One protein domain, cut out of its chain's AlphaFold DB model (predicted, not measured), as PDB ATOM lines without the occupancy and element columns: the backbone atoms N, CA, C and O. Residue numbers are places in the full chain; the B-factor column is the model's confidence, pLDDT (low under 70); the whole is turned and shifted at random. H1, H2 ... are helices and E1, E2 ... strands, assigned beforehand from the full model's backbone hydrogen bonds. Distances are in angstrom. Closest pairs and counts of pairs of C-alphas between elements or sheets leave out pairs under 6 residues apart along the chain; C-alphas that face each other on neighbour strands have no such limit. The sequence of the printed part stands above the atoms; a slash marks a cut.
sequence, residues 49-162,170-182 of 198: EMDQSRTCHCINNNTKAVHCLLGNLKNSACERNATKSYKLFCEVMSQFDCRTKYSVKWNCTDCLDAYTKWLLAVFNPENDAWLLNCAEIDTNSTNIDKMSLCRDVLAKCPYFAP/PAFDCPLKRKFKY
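This is residues 49 to 162 and 170 to 182 of the 198 residues of an uncharacterized protein of Paramuricea clavata (UniProt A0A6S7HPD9). Helix H3 runs through the middle, with the longest helix, H2, along one side of it and H5 packed on another, both running opposite to H3. The short helix H1 bridges H2 and H4 on the side of H3 away from H5; H5 meets H3 over many C-alpha pairs, while the other helix contacts rest on few. The 127 printed residues hold one named strand and five named helices in the order E1, H1, H2, H3, H4, H5; the class is mostly helix, though under half of the residues are in named elements. The whole is compact, with a radius of gyration of the C-alphas of 14.7 A, and rounded, spanning 41 by 31 by 29 A.

The longest helix, H2, residues 76 to 93, touches H3, residues 108 to 123, and the two form a helical hairpin at a shallow tilt of 22 degrees, opposite ways; their closest C-alphas, Cys 78 and Phe 123, are 6.3 A apart. H3 is the hub, touching three other helices. H5, residues 146 to 156, touches it at a shallow tilt of 19 degrees, opposite ways, with the closest C-alphas, Cys 111 and Lys 156, 4.8 A apart. H4, residues 129 to 135, forms a second helical hairpin with H3, touching its residues 117 to 121 alone; the closest C-alphas, Lys 117 and Ala 135, are 6.0 A apart. H1, residues 63 to 70, touches H4 at a steep tilt of 47 degrees, with Cys 68 and Cys 134 the closest C-alphas at 6.0 A. H1 also touches residues 79 to 83 of H2 alone, with the C-alphas of Leu 70 and Glu 79 closest at 5.7 A. H2 and H5 are apart. E1, residues 56 to 58, pairs with no named strand, but residues 49 to 50 pair antiparallel with its residues 56 to 57. In all five helices every O i to N i+4 pair is within hydrogen-bond range.

H2 measures 25.5 A from first to last C-alpha, H3 22.4 A and H5 15.3 A; H4, H1 and E1 are shorter. E1 begins at C-alpha 56, (53.006, 108.059, 27.220). H2 begins at C-alpha 76, (46.857, 109.133, -0.248), and H5 ends at C-alpha 156, (39.676, 116.294, 27.629).

The two C-alphas farthest apart, those of Gln 52 and Lys 179, are 45.8 A apart. The link from H2 to H3, residues 94 to 107, is long. Residues 163 to 169 are not printed, and C-alphas 162 and 170 are 6.6 A apart across the cut; residues 170 to 182 hold no named element. The mean pLDDT of the printed part is 71.2, with 56 residues under 70: residues 49 to 76, 99, 125 to 144 and 176 to 182.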
ATOM      1  N   GLU A  49      50.780 103.222  25.811       55.50
ATOM      2  CA  GLU A  49      51.607 102.279  26.560       55.50
ATOM      3  C   GLU A  49      52.595 103.112  27.360       55.50
ATOM      4  O   GLU A  49      53.227 104.030  26.829       55.50
ATOM      5  N   MET A  50      52.701 102.824  28.651       54.16
ATOM      6  CA  MET A  50      53.730 103.439  29.473       54.16
ATOM      7  C   MET A  50      54.962 102.545  29.460       54.16
ATOM      8  O   MET A  50      54.911 101.424  29.961       54.16
ATOM      9  N   ASP A  51      56.067 103.061  28.930       51.56
ATOM     10  CA  ASP A  51      57.368 102.402  29.035       51.56
ATOM     11  C   ASP A  51      57.948 102.551  30.464       51.56
ATOM     12  O   ASP A  51      57.483 103.366  31.275       51.56
ATOM     13  N   GLN A  52      58.993 101.783  30.794       53.84
ATOM     14  CA  GLN A  52      59.784 101.918  32.026       53.84
ATOM     15  C   GLN A  52      60.303 103.352  32.236       53.84
ATOM     16  O   GLN A  52      60.477 103.779  33.381       53.84
ATOM     17  N   SER A  53      60.475 104.108  31.147       50.97
ATOM     18  CA  SER A  53      60.864 105.521  31.112       50.97
ATOM     19  C   SER A  53      59.750 106.523  31.481       50.97
ATOM     20  O   SER A  53      60.039 107.706  31.644       50.97
ATOM     21  N   ARG A  54      58.513 106.063  31.741       54.50
ATOM     22  CA  ARG A  54      57.362 106.855  32.250       54.50
ATOM     23  C   ARG A  54      56.764 107.873  31.272       54.50
ATOM     24  O   ARG A  54      56.014 108.751  31.688       54.50
ATOM     25  N   THR A  55      57.041 107.733  29.986       50.75
ATOM     26  CA  THR A  55      56.434 108.515  28.904       50.75
ATOM     27  C   THR A  55      55.191 107.809  28.350       50.75
ATOM     28  O   THR A  55      55.137 106.579  28.283       50.75
ATOM     29  N   CYS A  56      54.167 108.579  27.958       52.16
ATOM     30  CA  CYS A  56      53.006 108.059  27.220       52.16
ATOM     31  C   CYS A  56      53.443 107.829  25.774       52.16
ATOM     32  O   CYS A  56      53.546 108.778  24.996       52.16
ATOM     33  N   HIS A  57      53.715 106.589  25.387       58.56
ATOM     34  CA  HIS A  57      53.846 106.284  23.970       58.56
ATOM     35  C   HIS A  57      52.457 106.005  23.432       58.56
ATOM     36  O   HIS A  57      51.817 105.058  23.877       58.56
ATOM     37  N   CYS A  58      51.986 106.814  22.477       61.75
ATOM     38  CA  CYS A  58      50.807 106.444  21.704       61.75
ATOM     39  C   CYS A  58      51.004 105.024  21.183       61.75
ATOM     40  O   CYS A  58      51.915 104.781  20.382       61.75
ATOM     41  N   ILE A  59      50.165 104.088  21.618       54.59
ATOM     42  CA  ILE A  59      50.211 102.755  21.051       54.59
ATOM     43  C   ILE A  59      49.678 102.899  19.642       54.59
ATOM     44  O   ILE A  59      48.500 103.176  19.409       54.59
ATOM     45  N   ASN A  60      50.554 102.635  18.684       48.66
ATOM     46  CA  ASN A  60      50.179 102.439  17.289       48.66
ATOM     47  C   ASN A  60      49.176 101.263  17.125       48.66
ATOM     48  O   ASN A  60      48.674 101.025  16.031       48.66
ATOM     49  N   ASN A  61      48.866 100.553  18.223       42.56
ATOM     50  CA  ASN A  61      47.903  99.462  18.331       42.56
ATOM     51  C   ASN A  61      46.479  99.896  18.678       42.56
ATOM     52  O   ASN A  61      45.630  99.017  18.837       42.56
ATOM     53  N   ASN A  62      46.134 101.189  18.670       51.44
ATOM     54  CA  ASN A  62      44.762 101.530  18.279       51.44
ATOM     55  C   ASN A  62      44.620 101.264  16.777       51.44
ATOM     56  O   ASN A  62      44.331 102.156  15.987       51.44
ATOM     57  N   THR A  63      44.900 100.018  16.381       50.19
ATOM     58  CA  THR A  63      44.873  99.536  15.017       50.19
ATOM     59  C   THR A  63      43.508  99.807  14.460       50.19
ATOM     60  O   THR A  63      43.455 100.143  13.311       50.19
ATOM     61  N   LYS A  64      42.421  99.796  15.234       57.41
ATOM     62  CA  LYS A  64      41.104 100.186  14.727       57.41
ATOM     63  C   LYS A  64      41.059 101.657  14.313       57.41
ATOM     64  O   LYS A  64      40.694 101.921  13.177       57.41
ATOM     65  N   ALA A  65      41.474 102.604  15.156       52.56
ATOM     66  CA  ALA A  65      41.437 104.027  14.809       52.56
ATOM     67  C   ALA A  65      42.537 104.443  13.819       52.56
ATOM     68  O   ALA A  65      42.279 105.256  12.942       52.56
ATOM     69  N   VAL A  66      43.728 103.843  13.897       55.19
ATOM     70  CA  VAL A  66      44.841 104.006  12.950       55.19
ATOM     71  C   VAL A  66      44.518 103.321  11.621       55.19
ATOM     72  O   VAL A  66      44.663 103.931  10.584       55.19
ATOM     73  N   HIS A  67      43.975 102.110  11.588       59.81
ATOM     74  CA  HIS A  67      43.454 101.476  10.365       59.81
ATOM     75  C   HIS A  67      42.196 102.181   9.849       59.81
ATOM     76  O   HIS A  67      41.925 102.145   8.660       59.81
ATOM     77  N   CYS A  68      41.414 102.852  10.690       61.16
ATOM     78  CA  CYS A  68      40.333 103.722  10.235       61.16
ATOM     79  C   CYS A  68      40.855 105.043   9.657       61.16
ATOM     80  O   CYS A  68      40.328 105.508   8.648       61.16
ATOM     81  N   LEU A  69      41.901 105.618  10.262       60.59
ATOM     82  CA  LEU A  69      42.667 106.754   9.747       60.59
ATOM     83  C   LEU A  69      43.339 106.394   8.413       60.59
ATOM     84  O   LEU A  69      43.342 107.214   7.509       60.59
ATOM     85  N   LEU A  70      43.908 105.191   8.287       54.25
ATOM     86  CA  LEU A  70      44.819 104.805   7.202       54.25
ATOM     87  C   LEU A  70      44.170 103.921   6.125       54.25
ATOM     88  O   LEU A  70      44.438 104.066   4.945       54.25
ATOM     89  N   GLY A  71      43.265 103.023   6.498       50.94
ATOM     90  CA  GLY A  71      42.731 101.977   5.617       50.94
ATOM     91  C   GLY A  71      41.543 102.384   4.743       50.94
ATOM     92  O   GLY A  71      41.183 101.633   3.843       50.94
ATOM     93  N   ASN A  72      40.925 103.549   4.978       55.22
ATOM     94  CA  ASN A  72      39.731 103.996   4.239       55.22
ATOM     95  C   ASN A  72      39.820 105.415   3.656       55.22
ATOM     96  O   ASN A  72      38.887 105.858   2.976       55.22
ATOM     97  N   LEU A  73      40.921 106.142   3.875       60.84
ATOM     98  CA  LEU A  73      41.140 107.409   3.184       60.84
ATOM     99  C   LEU A  73      41.511 107.115   1.727       60.84
ATOM    100  O   LEU A  73      42.641 106.781   1.406       60.84
ATOM    101  N   LYS A  74      40.547 107.279   0.812       58.94
ATOM    102  CA  LYS A  74      40.757 107.063  -0.636       58.94
ATOM    103  C   LYS A  74      41.845 107.965  -1.241       58.94
ATOM    104  O   LYS A  74      42.329 107.688  -2.334       58.94
ATOM    105  N   ASN A  75      42.189 109.064  -0.567       65.94
ATOM    106  CA  ASN A  75      43.189 110.029  -1.009       65.94
ATOM    107  C   ASN A  75      44.485 109.864  -0.197       65.94
ATOM    108  O   ASN A  75      44.546 110.238   0.976       65.94
ATOM    109  N   SER A  76      45.542 109.385  -0.856       67.25
ATOM    110  CA  SER A  76      46.857 109.133  -0.248       67.25
ATOM    111  C   SER A  76      47.543 110.389   0.311       67.25
ATOM    112  O   SER A  76      48.462 110.293   1.126       67.25
ATOM    113  N   ALA A  77      47.145 111.596  -0.104       71.38
ATOM    114  CA  ALA A  77      47.629 112.838   0.501       71.38
ATOM    115  C   ALA A  77      46.959 113.106   1.857       71.38
ATOM    116  O   ALA A  77      47.628 113.500   2.811       71.38
ATOM    117  N   CYS A  78      45.659 112.834   1.961       72.06
ATOM    118  CA  CYS A  78      44.893 112.978   3.198       72.06
ATOM    119  C   CYS A  78      45.329 111.978   4.246       72.06
ATOM    120  O   CYS A  78      45.525 112.347   5.398       72.06
ATOM    121  N   GLU A  79      45.566 110.745   3.819       72.69
ATOM    122  CA  GLU A  79      46.124 109.705   4.668       72.69
ATOM    123  C   GLU A  79      47.475 110.117   5.251       72.69
ATOM    124  O   GLU A  79      47.659 110.114   6.469       72.69
ATOM    125  N   ARG A  80      48.403 110.584   4.406       72.31
ATOM    126  CA  ARG A  80      49.715 111.072   4.858       72.31
ATOM    127  C   ARG A  80      49.603 112.256   5.817       72.31
ATOM    128  O   ARG A  80      50.310 112.290   6.823       72.31
ATOM    129  N   ASN A  81      48.721 113.210   5.533       77.31
ATOM    130  CA  ASN A  81      48.519 114.393   6.367       77.31
ATOM    131  C   ASN A  81      47.873 114.053   7.718       77.31
ATOM    132  O   ASN A  81      48.321 114.563   8.749       77.31
ATOM    133  N   ALA A  82      46.886 113.156   7.733       76.19
ATOM    134  CA  ALA A  82      46.274 112.639   8.951       76.19
ATOM    135  C   ALA A  82      47.303 111.865   9.787       76.19
ATOM    136  O   ALA A  82      47.481 112.154  10.967       76.19
ATOM    137  N   THR A  83      48.079 110.978   9.154       74.75
ATOM    138  CA  THR A  83      49.179 110.241   9.800       74.75
ATOM    139  C   THR A  83      50.178 111.185  10.448       74.75
ATOM    140  O   THR A  83      50.567 111.000  11.598       74.75
ATOM    141  N   LYS A  84      50.620 112.203   9.703       78.44
ATOM    142  CA  LYS A  84      51.602 113.173  10.184       78.44
ATOM    143  C   LYS A  84      51.057 113.957  11.375       78.44
ATOM    144  O   LYS A  84      51.762 114.115  12.362       78.44
ATOM    145  N   SER A  85      49.806 114.402  11.294       83.19
ATOM    146  CA  SER A  85      49.143 115.151  12.368       83.19
ATOM    147  C   SER A  85      48.931 114.299  13.621       83.19
ATOM    148  O   SER A  85      49.089 114.795  14.733       83.19
ATOM    149  N   TYR A  86      48.621 113.011  13.453       80.81
ATOM    150  CA  TYR A  86      48.522 112.055  14.555       80.81
ATOM    151  C   TYR A  86      49.883 111.814  15.220       80.81
ATOM    152  O   TYR A  86      50.002 111.932  16.435       80.81
ATOM    153  N   LYS A  87      50.936 111.560  14.430       78.31
ATOM    154  CA  LYS A  87      52.302 111.360  14.942       78.31
ATOM    155  C   LYS A  87      52.822 112.571  15.713       78.31
ATOM    156  O   LYS A  87      53.317 112.404  16.820       78.31
ATOM    157  N   LEU A  88      52.651 113.775  15.166       82.25
ATOM    158  CA  LEU A  88      53.051 115.014  15.837       82.25
ATOM    159  C   LEU A  88      52.321 115.198  17.170       82.25
ATOM    160  O   LEU A  88      52.937 115.550  18.169       82.25
ATOM    161  N   PHE A  89      51.017 114.920  17.211       85.25
ATOM    162  CA  PHE A  89      50.264 114.984  18.461       85.25
ATOM    163  C   PHE A  89      50.778 113.979  19.495       85.25
ATOM    164  O   PHE A  89      50.931 114.313  20.666       85.25
ATOM    165  N   CYS A  90      51.114 112.769  19.057       79.38
ATOM    166  CA  CYS A  90      51.712 111.753  19.912       79.38
ATOM    167  C   CYS A  90      53.080 112.154  20.470       79.38
ATOM    168  O   CYS A  90      53.360 111.881  21.634       79.38
ATOM    169  N   GLU A  91      53.914 112.828  19.678       81.19
ATOM    170  CA  GLU A  91      55.194 113.389  20.134       81.19
ATOM    171  C   GLU A  91      55.016 114.516  21.161       81.19
ATOM    172  O   GLU A  91      55.861 114.697  22.034       81.19
ATOM    173  N   VAL A  92      53.924 115.279  21.078       82.81
ATOM    174  CA  VAL A  92      53.576 116.280  22.095       82.81
ATOM    175  C   VAL A  92      53.057 115.594  23.359       82.81
ATOM    176  O   VAL A  92      53.502 115.908  24.459       82.81
ATOM    177  N   MET A  93      52.157 114.620  23.218       80.94
ATOM    178  CA  MET A  93      51.587 113.873  24.343       80.94
ATOM    179  C   MET A  93      52.622 113.044  25.104       80.94
ATOM    180  O   MET A  93      52.486 112.882  26.313       80.94
ATOM    181  N   SER A  94      53.670 112.549  24.443       76.25
ATOM    182  CA  SER A  94      54.728 111.776  25.107       76.25
ATOM    183  C   SER A  94      55.573 112.603  26.075       76.25
ATOM    184  O   SER A  94      56.211 112.033  26.960       76.25
ATOM    185  N   GLN A  95      55.541 113.933  25.952       78.75
ATOM    186  CA  GLN A  95      56.196 114.858  26.880       78.75
ATOM    187  C   GLN A  95      55.393 115.055  28.172       78.75
ATOM    188  O   GLN A  95      55.928 115.576  29.151       78.75
ATOM    189  N   PHE A  96      54.122 114.643  28.197       75.31
ATOM    190  CA  PHE A  96      53.276 114.710  29.382       75.31
ATOM    191  C   PHE A  96      53.372 113.417  30.199       75.31
ATOM    192  O   PHE A  96      53.213 112.310  29.681       75.31
ATOM    193  N   ASP A  97      53.576 113.562  31.511       78.06
ATOM    194  CA  ASP A  97      53.471 112.443  32.447       78.06
ATOM    195  C   ASP A  97      51.997 112.099  32.695       78.06
ATOM    196  O   ASP A  97      51.299 112.738  33.483       78.06
ATOM    197  N   CYS A  98      51.538 111.038  32.044       74.56
ATOM    198  CA  CYS A  98      50.155 110.582  32.107       74.56
ATOM    199  C   CYS A  98      49.761 109.870  33.404       74.56
ATOM    200  O   CYS A  98      48.591 109.520  33.573       74.56
ATOM    201  N   ARG A  99      50.696 109.676  34.343       69.25
ATOM    202  CA  ARG A  99      50.375 109.281  35.726       69.25
ATOM    203  C   ARG A  99      49.910 110.471  36.547       69.25
ATOM    204  O   ARG A  99      49.110 110.314  37.471       69.25
ATOM    205  N   THR A 100      50.419 111.652  36.217       77.75
ATOM    206  CA  THR A 100      50.050 112.887  36.886       77.75
ATOM    207  C   THR A 100      48.691 113.342  36.364       77.75
ATOM    208  O   THR A 100      48.465 113.504  35.164       77.75
ATOM    209  N   LYS A 101      47.740 113.537  37.282       79.75
ATOM    210  CA  LYS A 101      46.404 114.017  36.924       79.75
ATOM    211  C   LYS A 101      46.487 115.482  36.505       79.75
ATOM    212  O   LYS A 101      46.665 116.350  37.352       79.75
ATOM    213  N   TYR A 102      46.306 115.752  35.216       85.75
ATOM    214  CA  TYR A 102      46.098 117.111  34.704       85.75
ATOM    215  C   TYR A 102      44.622 117.541  34.770       85.75
ATOM    216  O   TYR A 102      44.307 118.722  34.658       85.75
ATOM    217  N   SER A 103      43.708 116.585  34.955       89.12
ATOM    218  CA  SER A 103      42.273 116.816  35.097       89.12
ATOM    219  C   SER A 103      41.703 115.955  36.221       89.12
ATOM    220  O   SER A 103      42.178 114.854  36.504       89.12
ATOM    221  N   VAL A 104      40.655 116.465  36.870       91.12
ATOM    222  CA  VAL A 104      39.880 115.721  37.879       91.12
ATOM    223  C   VAL A 104      39.089 114.585  37.228       91.12
ATOM    224  O   VAL A 104      38.838 113.563  37.865       91.12
ATOM    225  N   LYS A 105      38.696 114.767  35.961       93.38
ATOM    226  CA  LYS A 105      37.785 113.874  35.243       93.38
ATOM    227  C   LYS A 105      38.480 113.050  34.165       93.38
ATOM    228  O   LYS A 105      38.126 111.891  33.987       93.38
ATOM    229  N   TRP A 106      39.422 113.652  33.448       90.81
ATOM    230  CA  TRP A 106      39.971 113.088  32.218       90.81
ATOM    231  C   TRP A 106      41.418 112.638  32.389       90.81
ATOM    232  O   TRP A 106      42.169 113.190  33.194       90.81
ATOM    233  N   ASN A 107      41.801 111.624  31.622       86.56
ATOM    234  CA  ASN A 107      43.156 111.091  31.567       86.56
ATOM    235  C   ASN A 107      43.701 111.126  30.127       86.56
ATOM    236  O   ASN A 107      43.006 111.495  29.182       86.56
ATOM    237  N   CYS A 108      44.976 110.780  29.932       84.62
ATOM    238  CA  CYS A 108      45.598 110.849  28.605       84.62
ATOM    239  C   CYS A 108      44.908 109.978  27.545       84.62
ATOM    240  O   CYS A 108      44.881 110.366  26.379       84.62
ATOM    241  N   THR A 109      44.314 108.850  27.938       81.44
ATOM    242  CA  THR A 109      43.548 107.992  27.028       81.44
ATOM    243  C   THR A 109      42.310 108.719  26.506       81.44
ATOM    244  O   THR A 109      42.055 108.684  25.305       81.44
ATOM    245  N   ASP A 110      41.586 109.438  27.369       85.12
ATOM    246  CA  ASP A 110      40.401 110.212  26.971       85.12
ATOM    247  C   ASP A 110      40.752 111.335  25.991       85.12
ATOM    248  O   ASP A 110      40.034 111.573  25.018       85.12
ATOM    249  N   CYS A 111      41.863 112.027  26.247       88.62
ATOM    250  CA  CYS A 111      42.382 113.070  25.368       88.62
ATOM    251  C   CYS A 111      42.757 112.512  23.991       88.62
ATOM    252  O   CYS A 111      42.364 113.063  22.962       88.62
ATOM    253  N   LEU A 112      43.490 111.399  23.963       83.94
ATOM    254  CA  LEU A 112      43.953 110.788  22.724       83.94
ATOM    255  C   LEU A 112      42.790 110.218  21.899       83.94
ATOM    256  O   LEU A 112      42.769 110.381  20.678       83.94
ATOM    257  N   ASP A 113      41.786 109.631  22.554       82.00
ATOM    258  CA  ASP A 113      40.524 109.239  21.918       82.00
ATOM    259  C   ASP A 113      39.817 110.451  21.291       82.00
ATOM    260  O   ASP A 113      39.508 110.446  20.098       82.00
ATOM    261  N   ALA A 114      39.636 111.533  22.054       87.50
ATOM    262  CA  ALA A 114      38.987 112.749  21.567       87.50
ATOM    263  C   ALA A 114      39.717 113.366  20.366       87.50
ATOM    264  O   ALA A 114      39.084 113.697  19.360       87.50
ATOM    265  N   TYR A 115      41.047 113.473  20.441       87.31
ATOM    266  CA  TYR A 115      41.863 113.997  19.348       87.31
ATOM    267  C   TYR A 115      41.734 113.137  18.097       87.31
ATOM    268  O   TYR A 115      41.555 113.664  17.003       87.31
ATOM    269  N   THR A 116      41.751 111.813  18.254       80.38
ATOM    270  CA  THR A 116      41.600 110.885  17.133       80.38
ATOM    271  C   THR A 116      40.252 111.074  16.445       80.38
ATOM    272  O   THR A 116      40.208 111.233  15.229       80.38
ATOM    273  N   LYS A 117      39.154 111.151  17.205       81.00
ATOM    274  CA  LYS A 117      37.801 111.377  16.667       81.00
ATOM    275  C   LYS A 117      37.679 112.703  15.923       81.00
ATOM    276  O   LYS A 117      37.108 112.751  14.833       81.00
ATOM    277  N   TRP A 118      38.240 113.771  16.482       86.38
ATOM    278  CA  TRP A 118      38.288 115.072  15.821       86.38
ATOM    279  C   TRP A 118      39.104 115.020  14.525       86.38
ATOM    280  O   TRP A 118      38.624 115.460  13.480       86.38
ATOM    281  N   LEU A 119      40.297 114.426  14.572       83.19
ATOM    282  CA  LEU A 119      41.184 114.276  13.423       83.19
ATOM    283  C   LEU A 119      40.480 113.517  12.298       83.19
ATOM    284  O   LEU A 119      40.471 113.953  11.150       83.19
ATOM    285  N   LEU A 120      39.808 112.423  12.640       77.00
ATOM    286  CA  LEU A 120      38.990 111.672  11.707       77.00
ATOM    287  C   LEU A 120      37.965 112.587  10.999       77.00
ATOM    288  O   LEU A 120      37.964 112.690   9.769       77.00
ATOM    289  N   ALA A 121      37.151 113.321  11.759       78.62
ATOM    290  CA  ALA A 121      36.114 114.202  11.215       78.62
ATOM    291  C   ALA A 121      36.658 115.357  10.344       78.62
ATOM    292  O   ALA A 121      35.968 115.847   9.437       78.62
ATOM    293  N   VAL A 122      37.892 115.797  10.612       80.06
ATOM    294  CA  VAL A 122      38.627 116.793   9.819       80.06
ATOM    295  C   VAL A 122      39.017 116.226   8.449       80.06
ATOM    296  O   VAL A 122      38.742 116.860   7.431       80.06
ATOM    297  N   PHE A 123      39.610 115.029   8.401       76.50
ATOM    298  CA  PHE A 123      40.206 114.473   7.175       76.50
ATOM    299  C   PHE A 123      39.252 113.696   6.269       76.50
ATOM    300  O   PHE A 123      39.562 113.505   5.092       76.50
ATOM    301  N   ASN A 124      38.093 113.267   6.762       73.00
ATOM    302  CA  ASN A 124      37.084 112.604   5.937       73.00
ATOM    303  C   ASN A 124      35.701 113.232   6.170       73.00
ATOM    304  O   ASN A 124      34.885 112.714   6.932       73.00
ATOM    305  N   PRO A 125      35.454 114.390   5.532       65.31
ATOM    306  CA  PRO A 125      34.265 115.189   5.774       65.31
ATOM    307  C   PRO A 125      33.006 114.714   5.037       65.31
ATOM    308  O   PRO A 125      31.943 115.249   5.325       65.31
ATOM    309  N   GLU A 126      33.121 113.806   4.062       63.50
ATOM    310  CA  GLU A 126      32.032 113.441   3.132       63.50
ATOM    311  C   GLU A 126      31.220 112.221   3.578       63.50
ATOM    312  O   GLU A 126      30.209 111.879   2.969       63.50
ATOM    313  N   ASN A 127      31.675 111.527   4.608       64.44
ATOM    314  CA  ASN A 127      31.038 110.332   5.118       64.44
ATOM    315  C   ASN A 127      30.942 110.539   6.630       64.44
ATOM    316  O   ASN A 127      31.930 110.920   7.229       64.44
ATOM    317  N   ASP A 128      29.795 110.320   7.258       65.19
ATOM    318  CA  ASP A 128      29.700 110.283   8.729       65.19
ATOM    319  C   ASP A 128      29.565 108.836   9.224       65.19
ATOM    320  O   ASP A 128      29.956 108.508  10.342       65.19
ATOM    321  N   ALA A 129      29.110 107.926   8.354       64.19
ATOM    322  CA  ALA A 129      28.935 106.508   8.661       64.19
ATOM    323  C   ALA A 129      30.261 105.815   9.005       64.19
ATOM    324  O   ALA A 129      30.312 104.944   9.870       64.19
ATOM    325  N   TRP A 130      31.358 106.220   8.366       64.56
ATOM    326  CA  TRP A 130      32.681 105.720   8.736       64.56
ATOM    327  C   TRP A 130      33.098 106.195  10.140       64.56
ATOM    328  O   TRP A 130      33.715 105.422  10.865       64.56
ATOM    329  N   LEU A 131      32.740 107.420  10.547       65.69
ATOM    330  CA  LEU A 131      33.059 107.933  11.873       65.69
ATOM    331  C   LEU A 131      32.253 107.173  12.926       65.69
ATOM    332  O   LEU A 131      32.824 106.757  13.922       65.69
ATOM    333  N   LEU A 132      30.976 106.876  12.665       66.88
ATOM    334  CA  LEU A 132      30.162 106.006  13.524       66.88
ATOM    335  C   LEU A 132      30.805 104.617  13.711       66.88
ATOM    336  O   LEU A 132      30.902 104.125  14.832       66.88
ATOM    337  N   ASN A 133      31.328 104.018  12.634       67.25
ATOM    338  CA  ASN A 133      31.969 102.696  12.683       67.25
ATOM    339  C   ASN A 133      33.338 102.697  13.387       67.25
ATOM    340  O   ASN A 133      33.728 101.705  14.007       67.25
ATOM    341  N   CYS A 134      34.088 103.789  13.256       64.00
ATOM    342  CA  CYS A 134      35.477 103.882  13.700       64.00
ATOM    343  C   CYS A 134      35.636 104.504  15.087       64.00
ATOM    344  O   CYS A 134      36.525 104.107  15.834       64.00
ATOM    345  N   ALA A 135      34.789 105.473  15.423       63.25
ATOM    346  CA  ALA A 135      34.831 106.217  16.673       63.25
ATOM    347  C   ALA A 135      33.848 105.681  17.726       63.25
ATOM    348  O   ALA A 135      33.790 106.250  18.815       63.25
ATOM    349  N   GLU A 136      33.074 104.631  17.411       65.38
ATOM    350  CA  GLU A 136      32.026 104.088  18.297       65.38
ATOM    351  C   GLU A 136      31.123 105.205  18.841       65.38
ATOM    352  O   GLU A 136      30.765 105.249  20.013       65.38
ATOM    353  N   ILE A 137      30.814 106.175  17.977       65.50
ATOM    354  CA  ILE A 137      29.894 107.259  18.306       65.50
ATOM    355  C   ILE A 137      28.488 106.674  18.233       65.50
ATOM    356  O   ILE A 137      28.158 105.999  17.257       65.50
ATOM    357  N   ASP A 138      27.674 106.939  19.257       60.78
ATOM    358  CA  ASP A 138      26.299 106.452  19.338       60.78
ATOM    359  C   ASP A 138      25.550 106.707  18.021       60.78
ATOM    360  O   ASP A 138      25.359 107.848  17.587       60.78
ATOM    361  N   THR A 139      25.098 105.621  17.394       55.66
ATOM    362  CA  THR A 139      24.463 105.578  16.063       55.66
ATOM    363  C   THR A 139      23.150 106.354  15.967       55.66
ATOM    364  O   THR A 139      22.622 106.545  14.874       55.66
ATOM    365  N   ASN A 140      22.640 106.849  17.095       57.62
ATOM    366  CA  ASN A 140      21.460 107.707  17.164       57.62
ATOM    367  C   ASN A 140      21.760 109.176  16.811       57.62
ATOM    368  O   ASN A 140      20.828 109.956  16.616       57.62
ATOM    369  N   SER A 141      23.037 109.567  16.721       56.81
ATOM    370  CA  SER A 141      23.438 110.907  16.293       56.81
ATOM    371  C   SER A 141      23.612 110.946  14.773       56.81
ATOM    372  O   SER A 141      24.657 110.592  14.235       56.81
ATOM    373  N   THR A 142      22.574 111.378  14.059       54.75
ATOM    374  CA  THR A 142      22.561 111.466  12.585       54.75
ATOM    375  C   THR A 142      23.396 112.616  12.020       54.75
ATOM    376  O   THR A 142      23.499 112.747  10.803       54.75
ATOM    377  N   ASN A 143      23.988 113.457  12.870       63.28
ATOM    378  CA  ASN A 143      24.816 114.573  12.438       63.28
ATOM    379  C   ASN A 143      25.958 114.775  13.432       63.28
ATOM    380  O   ASN A 143      25.746 115.167  14.582       63.28
ATOM    381  N   ILE A 144      27.175 114.468  13.000       68.62
ATOM    382  CA  ILE A 144      28.354 114.613  13.844       68.62
ATOM    383  C   ILE A 144      28.810 116.064  13.734       68.62
ATOM    384  O   ILE A 144      29.415 116.484  12.747       68.62
ATOM    385  N   ASP A 145      28.532 116.848  14.774       78.81
ATOM    386  CA  ASP A 145      29.042 118.210  14.856       78.81
ATOM    387  C   ASP A 145      30.564 118.181  15.066       78.81
ATOM    388  O   ASP A 145      31.072 117.943  16.156       78.81
ATOM    389  N   LYS A 146      31.337 118.464  14.017       79.44
ATOM    390  CA  LYS A 146      32.809 118.543  14.106       79.44
ATOM    391  C   LYS A 146      33.274 119.538  15.163       79.44
ATOM    392  O   LYS A 146      34.362 119.401  15.723       79.44
ATOM    393  N   MET A 147      32.452 120.550  15.424       84.19
ATOM    394  CA  MET A 147      32.715 121.553  16.436       84.19
ATOM    395  C   MET A 147      32.534 120.974  17.844       84.19
ATOM    396  O   MET A 147      33.303 121.321  18.741       84.19
ATOM    397  N   SER A 148      31.601 120.039  18.050       86.44
ATOM    398  CA  SER A 148      31.511 119.304  19.316       86.44
ATOM    399  C   SER A 148      32.741 118.422  19.524       86.44
ATOM    400  O   SER A 148      33.360 118.511  20.578       86.44
ATOM    401  N   LEU A 149      33.196 117.704  18.492       87.25
ATOM    402  CA  LEU A 149      34.419 116.894  18.570       87.25
ATOM    403  C   LEU A 149      35.659 117.735  18.880       87.25
ATOM    404  O   LEU A 149      36.495 117.340  19.681       87.25
ATOM    405  N   CYS A 150      35.770 118.922  18.286       89.38
ATOM    406  CA  CYS A 150      36.863 119.833  18.604       89.38
ATOM    407  C   CYS A 150      36.800 120.295  20.073       89.38
ATOM    408  O   CYS A 150      37.810 120.295  20.776       89.38
ATOM    409  N   ARG A 151      35.605 120.646  20.572       90.44
ATOM    410  CA  ARG A 151      35.410 121.000  21.989       90.44
ATOM    411  C   ARG A 151      35.725 119.844  22.925       90.44
ATOM    412  O   ARG A 151      36.230 120.098  24.011       90.44
ATOM    413  N   ASP A 152      35.469 118.609  22.510       91.62
ATOM    414  CA  ASP A 152      35.834 117.433  23.291       91.62
ATOM    415  C   ASP A 152      37.350 117.329  23.465       91.62
ATOM    416  O   ASP A 152      37.800 117.013  24.565       91.62
ATOM    417  N   VAL A 153      38.140 117.660  22.437       92.31
ATOM    418  CA  VAL A 153      39.606 117.752  22.563       92.31
ATOM    419  C   VAL A 153      39.978 118.810  23.598       92.31
ATOM    420  O   VAL A 153      40.701 118.502  24.540       92.31
ATOM    421  N   LEU A 154      39.437 120.028  23.485       91.44
ATOM    422  CA  LEU A 154      39.703 121.106  24.450       91.44
ATOM    423  C   LEU A 154      39.299 120.745  25.885       91.44
ATOM    424  O   LEU A 154      39.948 121.172  26.834       91.44
ATOM    425  N   ALA A 155      38.219 119.983  26.055       91.88
ATOM    426  CA  ALA A 155      37.719 119.596  27.366       91.88
ATOM    427  C   ALA A 155      38.524 118.453  27.994       91.88
ATOM    428  O   ALA A 155      38.621 118.383  29.221       91.88
ATOM    429  N   LYS A 156      39.031 117.528  27.171       92.31
ATOM    430  CA  LYS A 156      39.676 116.294  27.629       92.31
ATOM    431  C   LYS A 156      41.189 116.379  27.654       92.31
ATOM    432  O   LYS A 156      41.768 115.653  28.440       92.31
ATOM    433  N   CYS A 157      41.817 117.214  26.836       90.62
ATOM    434  CA  CYS A 157      43.270 117.295  26.742       90.62
ATOM    435  C   CYS A 157      43.894 118.293  27.723       90.62
ATOM    436  O   CYS A 157      43.237 119.250  28.137       90.62
ATOM    437  N   PRO A 158      45.169 118.086  28.108       89.00
ATOM    438  CA  PRO A 158      45.896 119.064  28.901       89.00
ATOM    439  C   PRO A 158      46.102 120.363  28.114       89.00
ATOM    440  O   PRO A 158      46.071 120.392  26.883       89.00
ATOM    441  N   TYR A 159      46.345 121.451  28.843       86.94
ATOM    442  CA  TYR A 159      46.698 122.721  28.225       86.94
ATOM    443  C   TYR A 159      48.115 122.648  27.643       86.94
ATOM    444  O   TYR A 159      49.094 122.481  28.372       86.94
ATOM    445  N   PHE A 160      48.218 122.797  26.325       82.44
ATOM    446  CA  PHE A 160      49.492 122.870  25.620       82.44
ATOM    447  C   PHE A 160      49.891 124.333  25.433       82.44
ATOM    448  O   PHE A 160      49.278 125.042  24.634       82.44
ATOM    449  N   ALA A 161      50.920 124.786  26.150       79.25
ATOM    450  CA  ALA A 161      51.473 126.124  25.965       79.25
ATOM    451  C   ALA A 161      52.323 126.175  24.677       79.25
ATOM    452  O   ALA A 161      53.227 125.347  24.518       79.25
ATOM    453  N   PRO A 162      52.084 127.118  23.746       77.88
ATOM    454  CA  PRO A 162      52.929 127.260  22.566       77.88
ATOM    455  C   PRO A 162      54.319 127.763  22.971       77.88
ATOM    456  O   PRO A 162      54.427 128.740  23.706       77.88
ATOM    457  N   PRO A 170      46.004 128.622  23.910       76.38
ATOM    458  CA  PRO A 170      46.412 127.226  23.825       76.38
ATOM    459  C   PRO A 170      46.968 126.894  22.433       76.38
ATOM    460  O   PRO A 170      46.562 127.472  21.426       76.38
ATOM    461  N   ALA A 171      47.858 125.902  22.356       79.69
ATOM    462  CA  ALA A 171      48.378 125.397  21.081       79.69
ATOM    463  C   ALA A 171      47.307 124.686  20.234       79.69
ATOM    464  O   ALA A 171      47.464 124.554  19.021       79.69
ATOM    465  N   PHE A 172      46.223 124.236  20.869       83.31
ATOM    466  CA  PHE A 172      45.038 123.710  20.207       83.31
ATOM    467  C   PHE A 172      43.871 124.655  20.479       83.31
ATOM    468  O   PHE A 172      43.543 124.897  21.637       83.31
ATOM    469  N   ASP A 173      43.240 125.168  19.427       84.12
ATOM    470  CA  ASP A 173      42.057 126.019  19.526       84.12
ATOM    471  C   ASP A 173      41.004 125.574  18.510       84.12
ATOM    472  O   ASP A 173      41.316 125.103  17.410       84.12
ATOM    473  N   CYS A 174      39.742 125.736  18.885       82.88
ATOM    474  CA  CYS A 174      38.620 125.434  18.026       82.88
ATOM    475  C   CYS A 174      38.082 126.712  17.389       82.88
ATOM    476  O   CYS A 174      37.499 127.545  18.088       82.88
ATOM    477  N   PRO A 175      38.180 126.869  16.060       70.25
ATOM    478  CA  PRO A 175      37.776 128.102  15.409       70.25
ATOM    479  C   PRO A 175      36.279 128.382  15.621       70.25
ATOM    480  O   PRO A 175      35.395 127.660  15.154       70.25
ATOM    481  N   LEU A 176      35.980 129.481  16.318       58.34
ATOM    482  CA  LEU A 176      34.622 129.964  16.552       58.34
ATOM    483  C   LEU A 176      34.031 130.535  15.255       58.34
ATOM    484  O   LEU A 176      34.247 131.701  14.943       58.34
ATOM    485  N   LYS A 177      33.268 129.728  14.505       49.66
ATOM    486  CA  LYS A 177      32.271 130.143  13.482       49.66
ATOM    487  C   LYS A 177      32.672 131.211  12.442       49.66
ATOM    488  O   LYS A 177      31.808 131.687  11.706       49.66
ATOM    489  N   ARG A 178      33.940 131.581  12.281       42.72
ATOM    490  CA  ARG A 178      34.382 132.299  11.082       42.72
ATOM    491  C   ARG A 178      34.472 131.258   9.991       42.72
ATOM    492  O   ARG A 178      35.175 130.273  10.182       42.72
ATOM    493  N   LYS A 179      33.693 131.461   8.917       41.81
ATOM    494  CA  LYS A 179      33.690 130.667   7.679       41.81
ATOM    495  C   LYS A 179      35.014 129.927   7.560       41.81
ATOM    496  O   LYS A 179      36.035 130.578   7.345       41.81
ATOM    497  N   PHE A 180      34.991 128.610   7.765       43.34
ATOM    498  CA  PHE A 180      36.129 127.761   7.465       43.34
ATOM    499  C   PHE A 180      36.437 127.971   5.976       43.34
ATOM    500  O   PHE A 180      35.908 127.275   5.114       43.34
ATOM    501  N   LYS A 181      37.302 128.932   5.648       39.62
ATOM    502  CA  LYS A 181      38.306 128.665   4.638       39.62
ATOM    503  C   LYS A 181      39.203 127.653   5.326       39.62
ATOM    504  O   LYS A 181      40.142 128.020   6.019       39.62
ATOM    505  N   TYR A 182      38.816 126.379   5.237       45.81
ATOM    506  CA  TYR A 182      39.818 125.332   5.277       45.81
ATOM    507  C   TYR A 182      40.873 125.811   4.290       45.81
ATOM    508  O   TYR A 182      40.539 126.016   3.122       45.81
TER     509      TYR A 182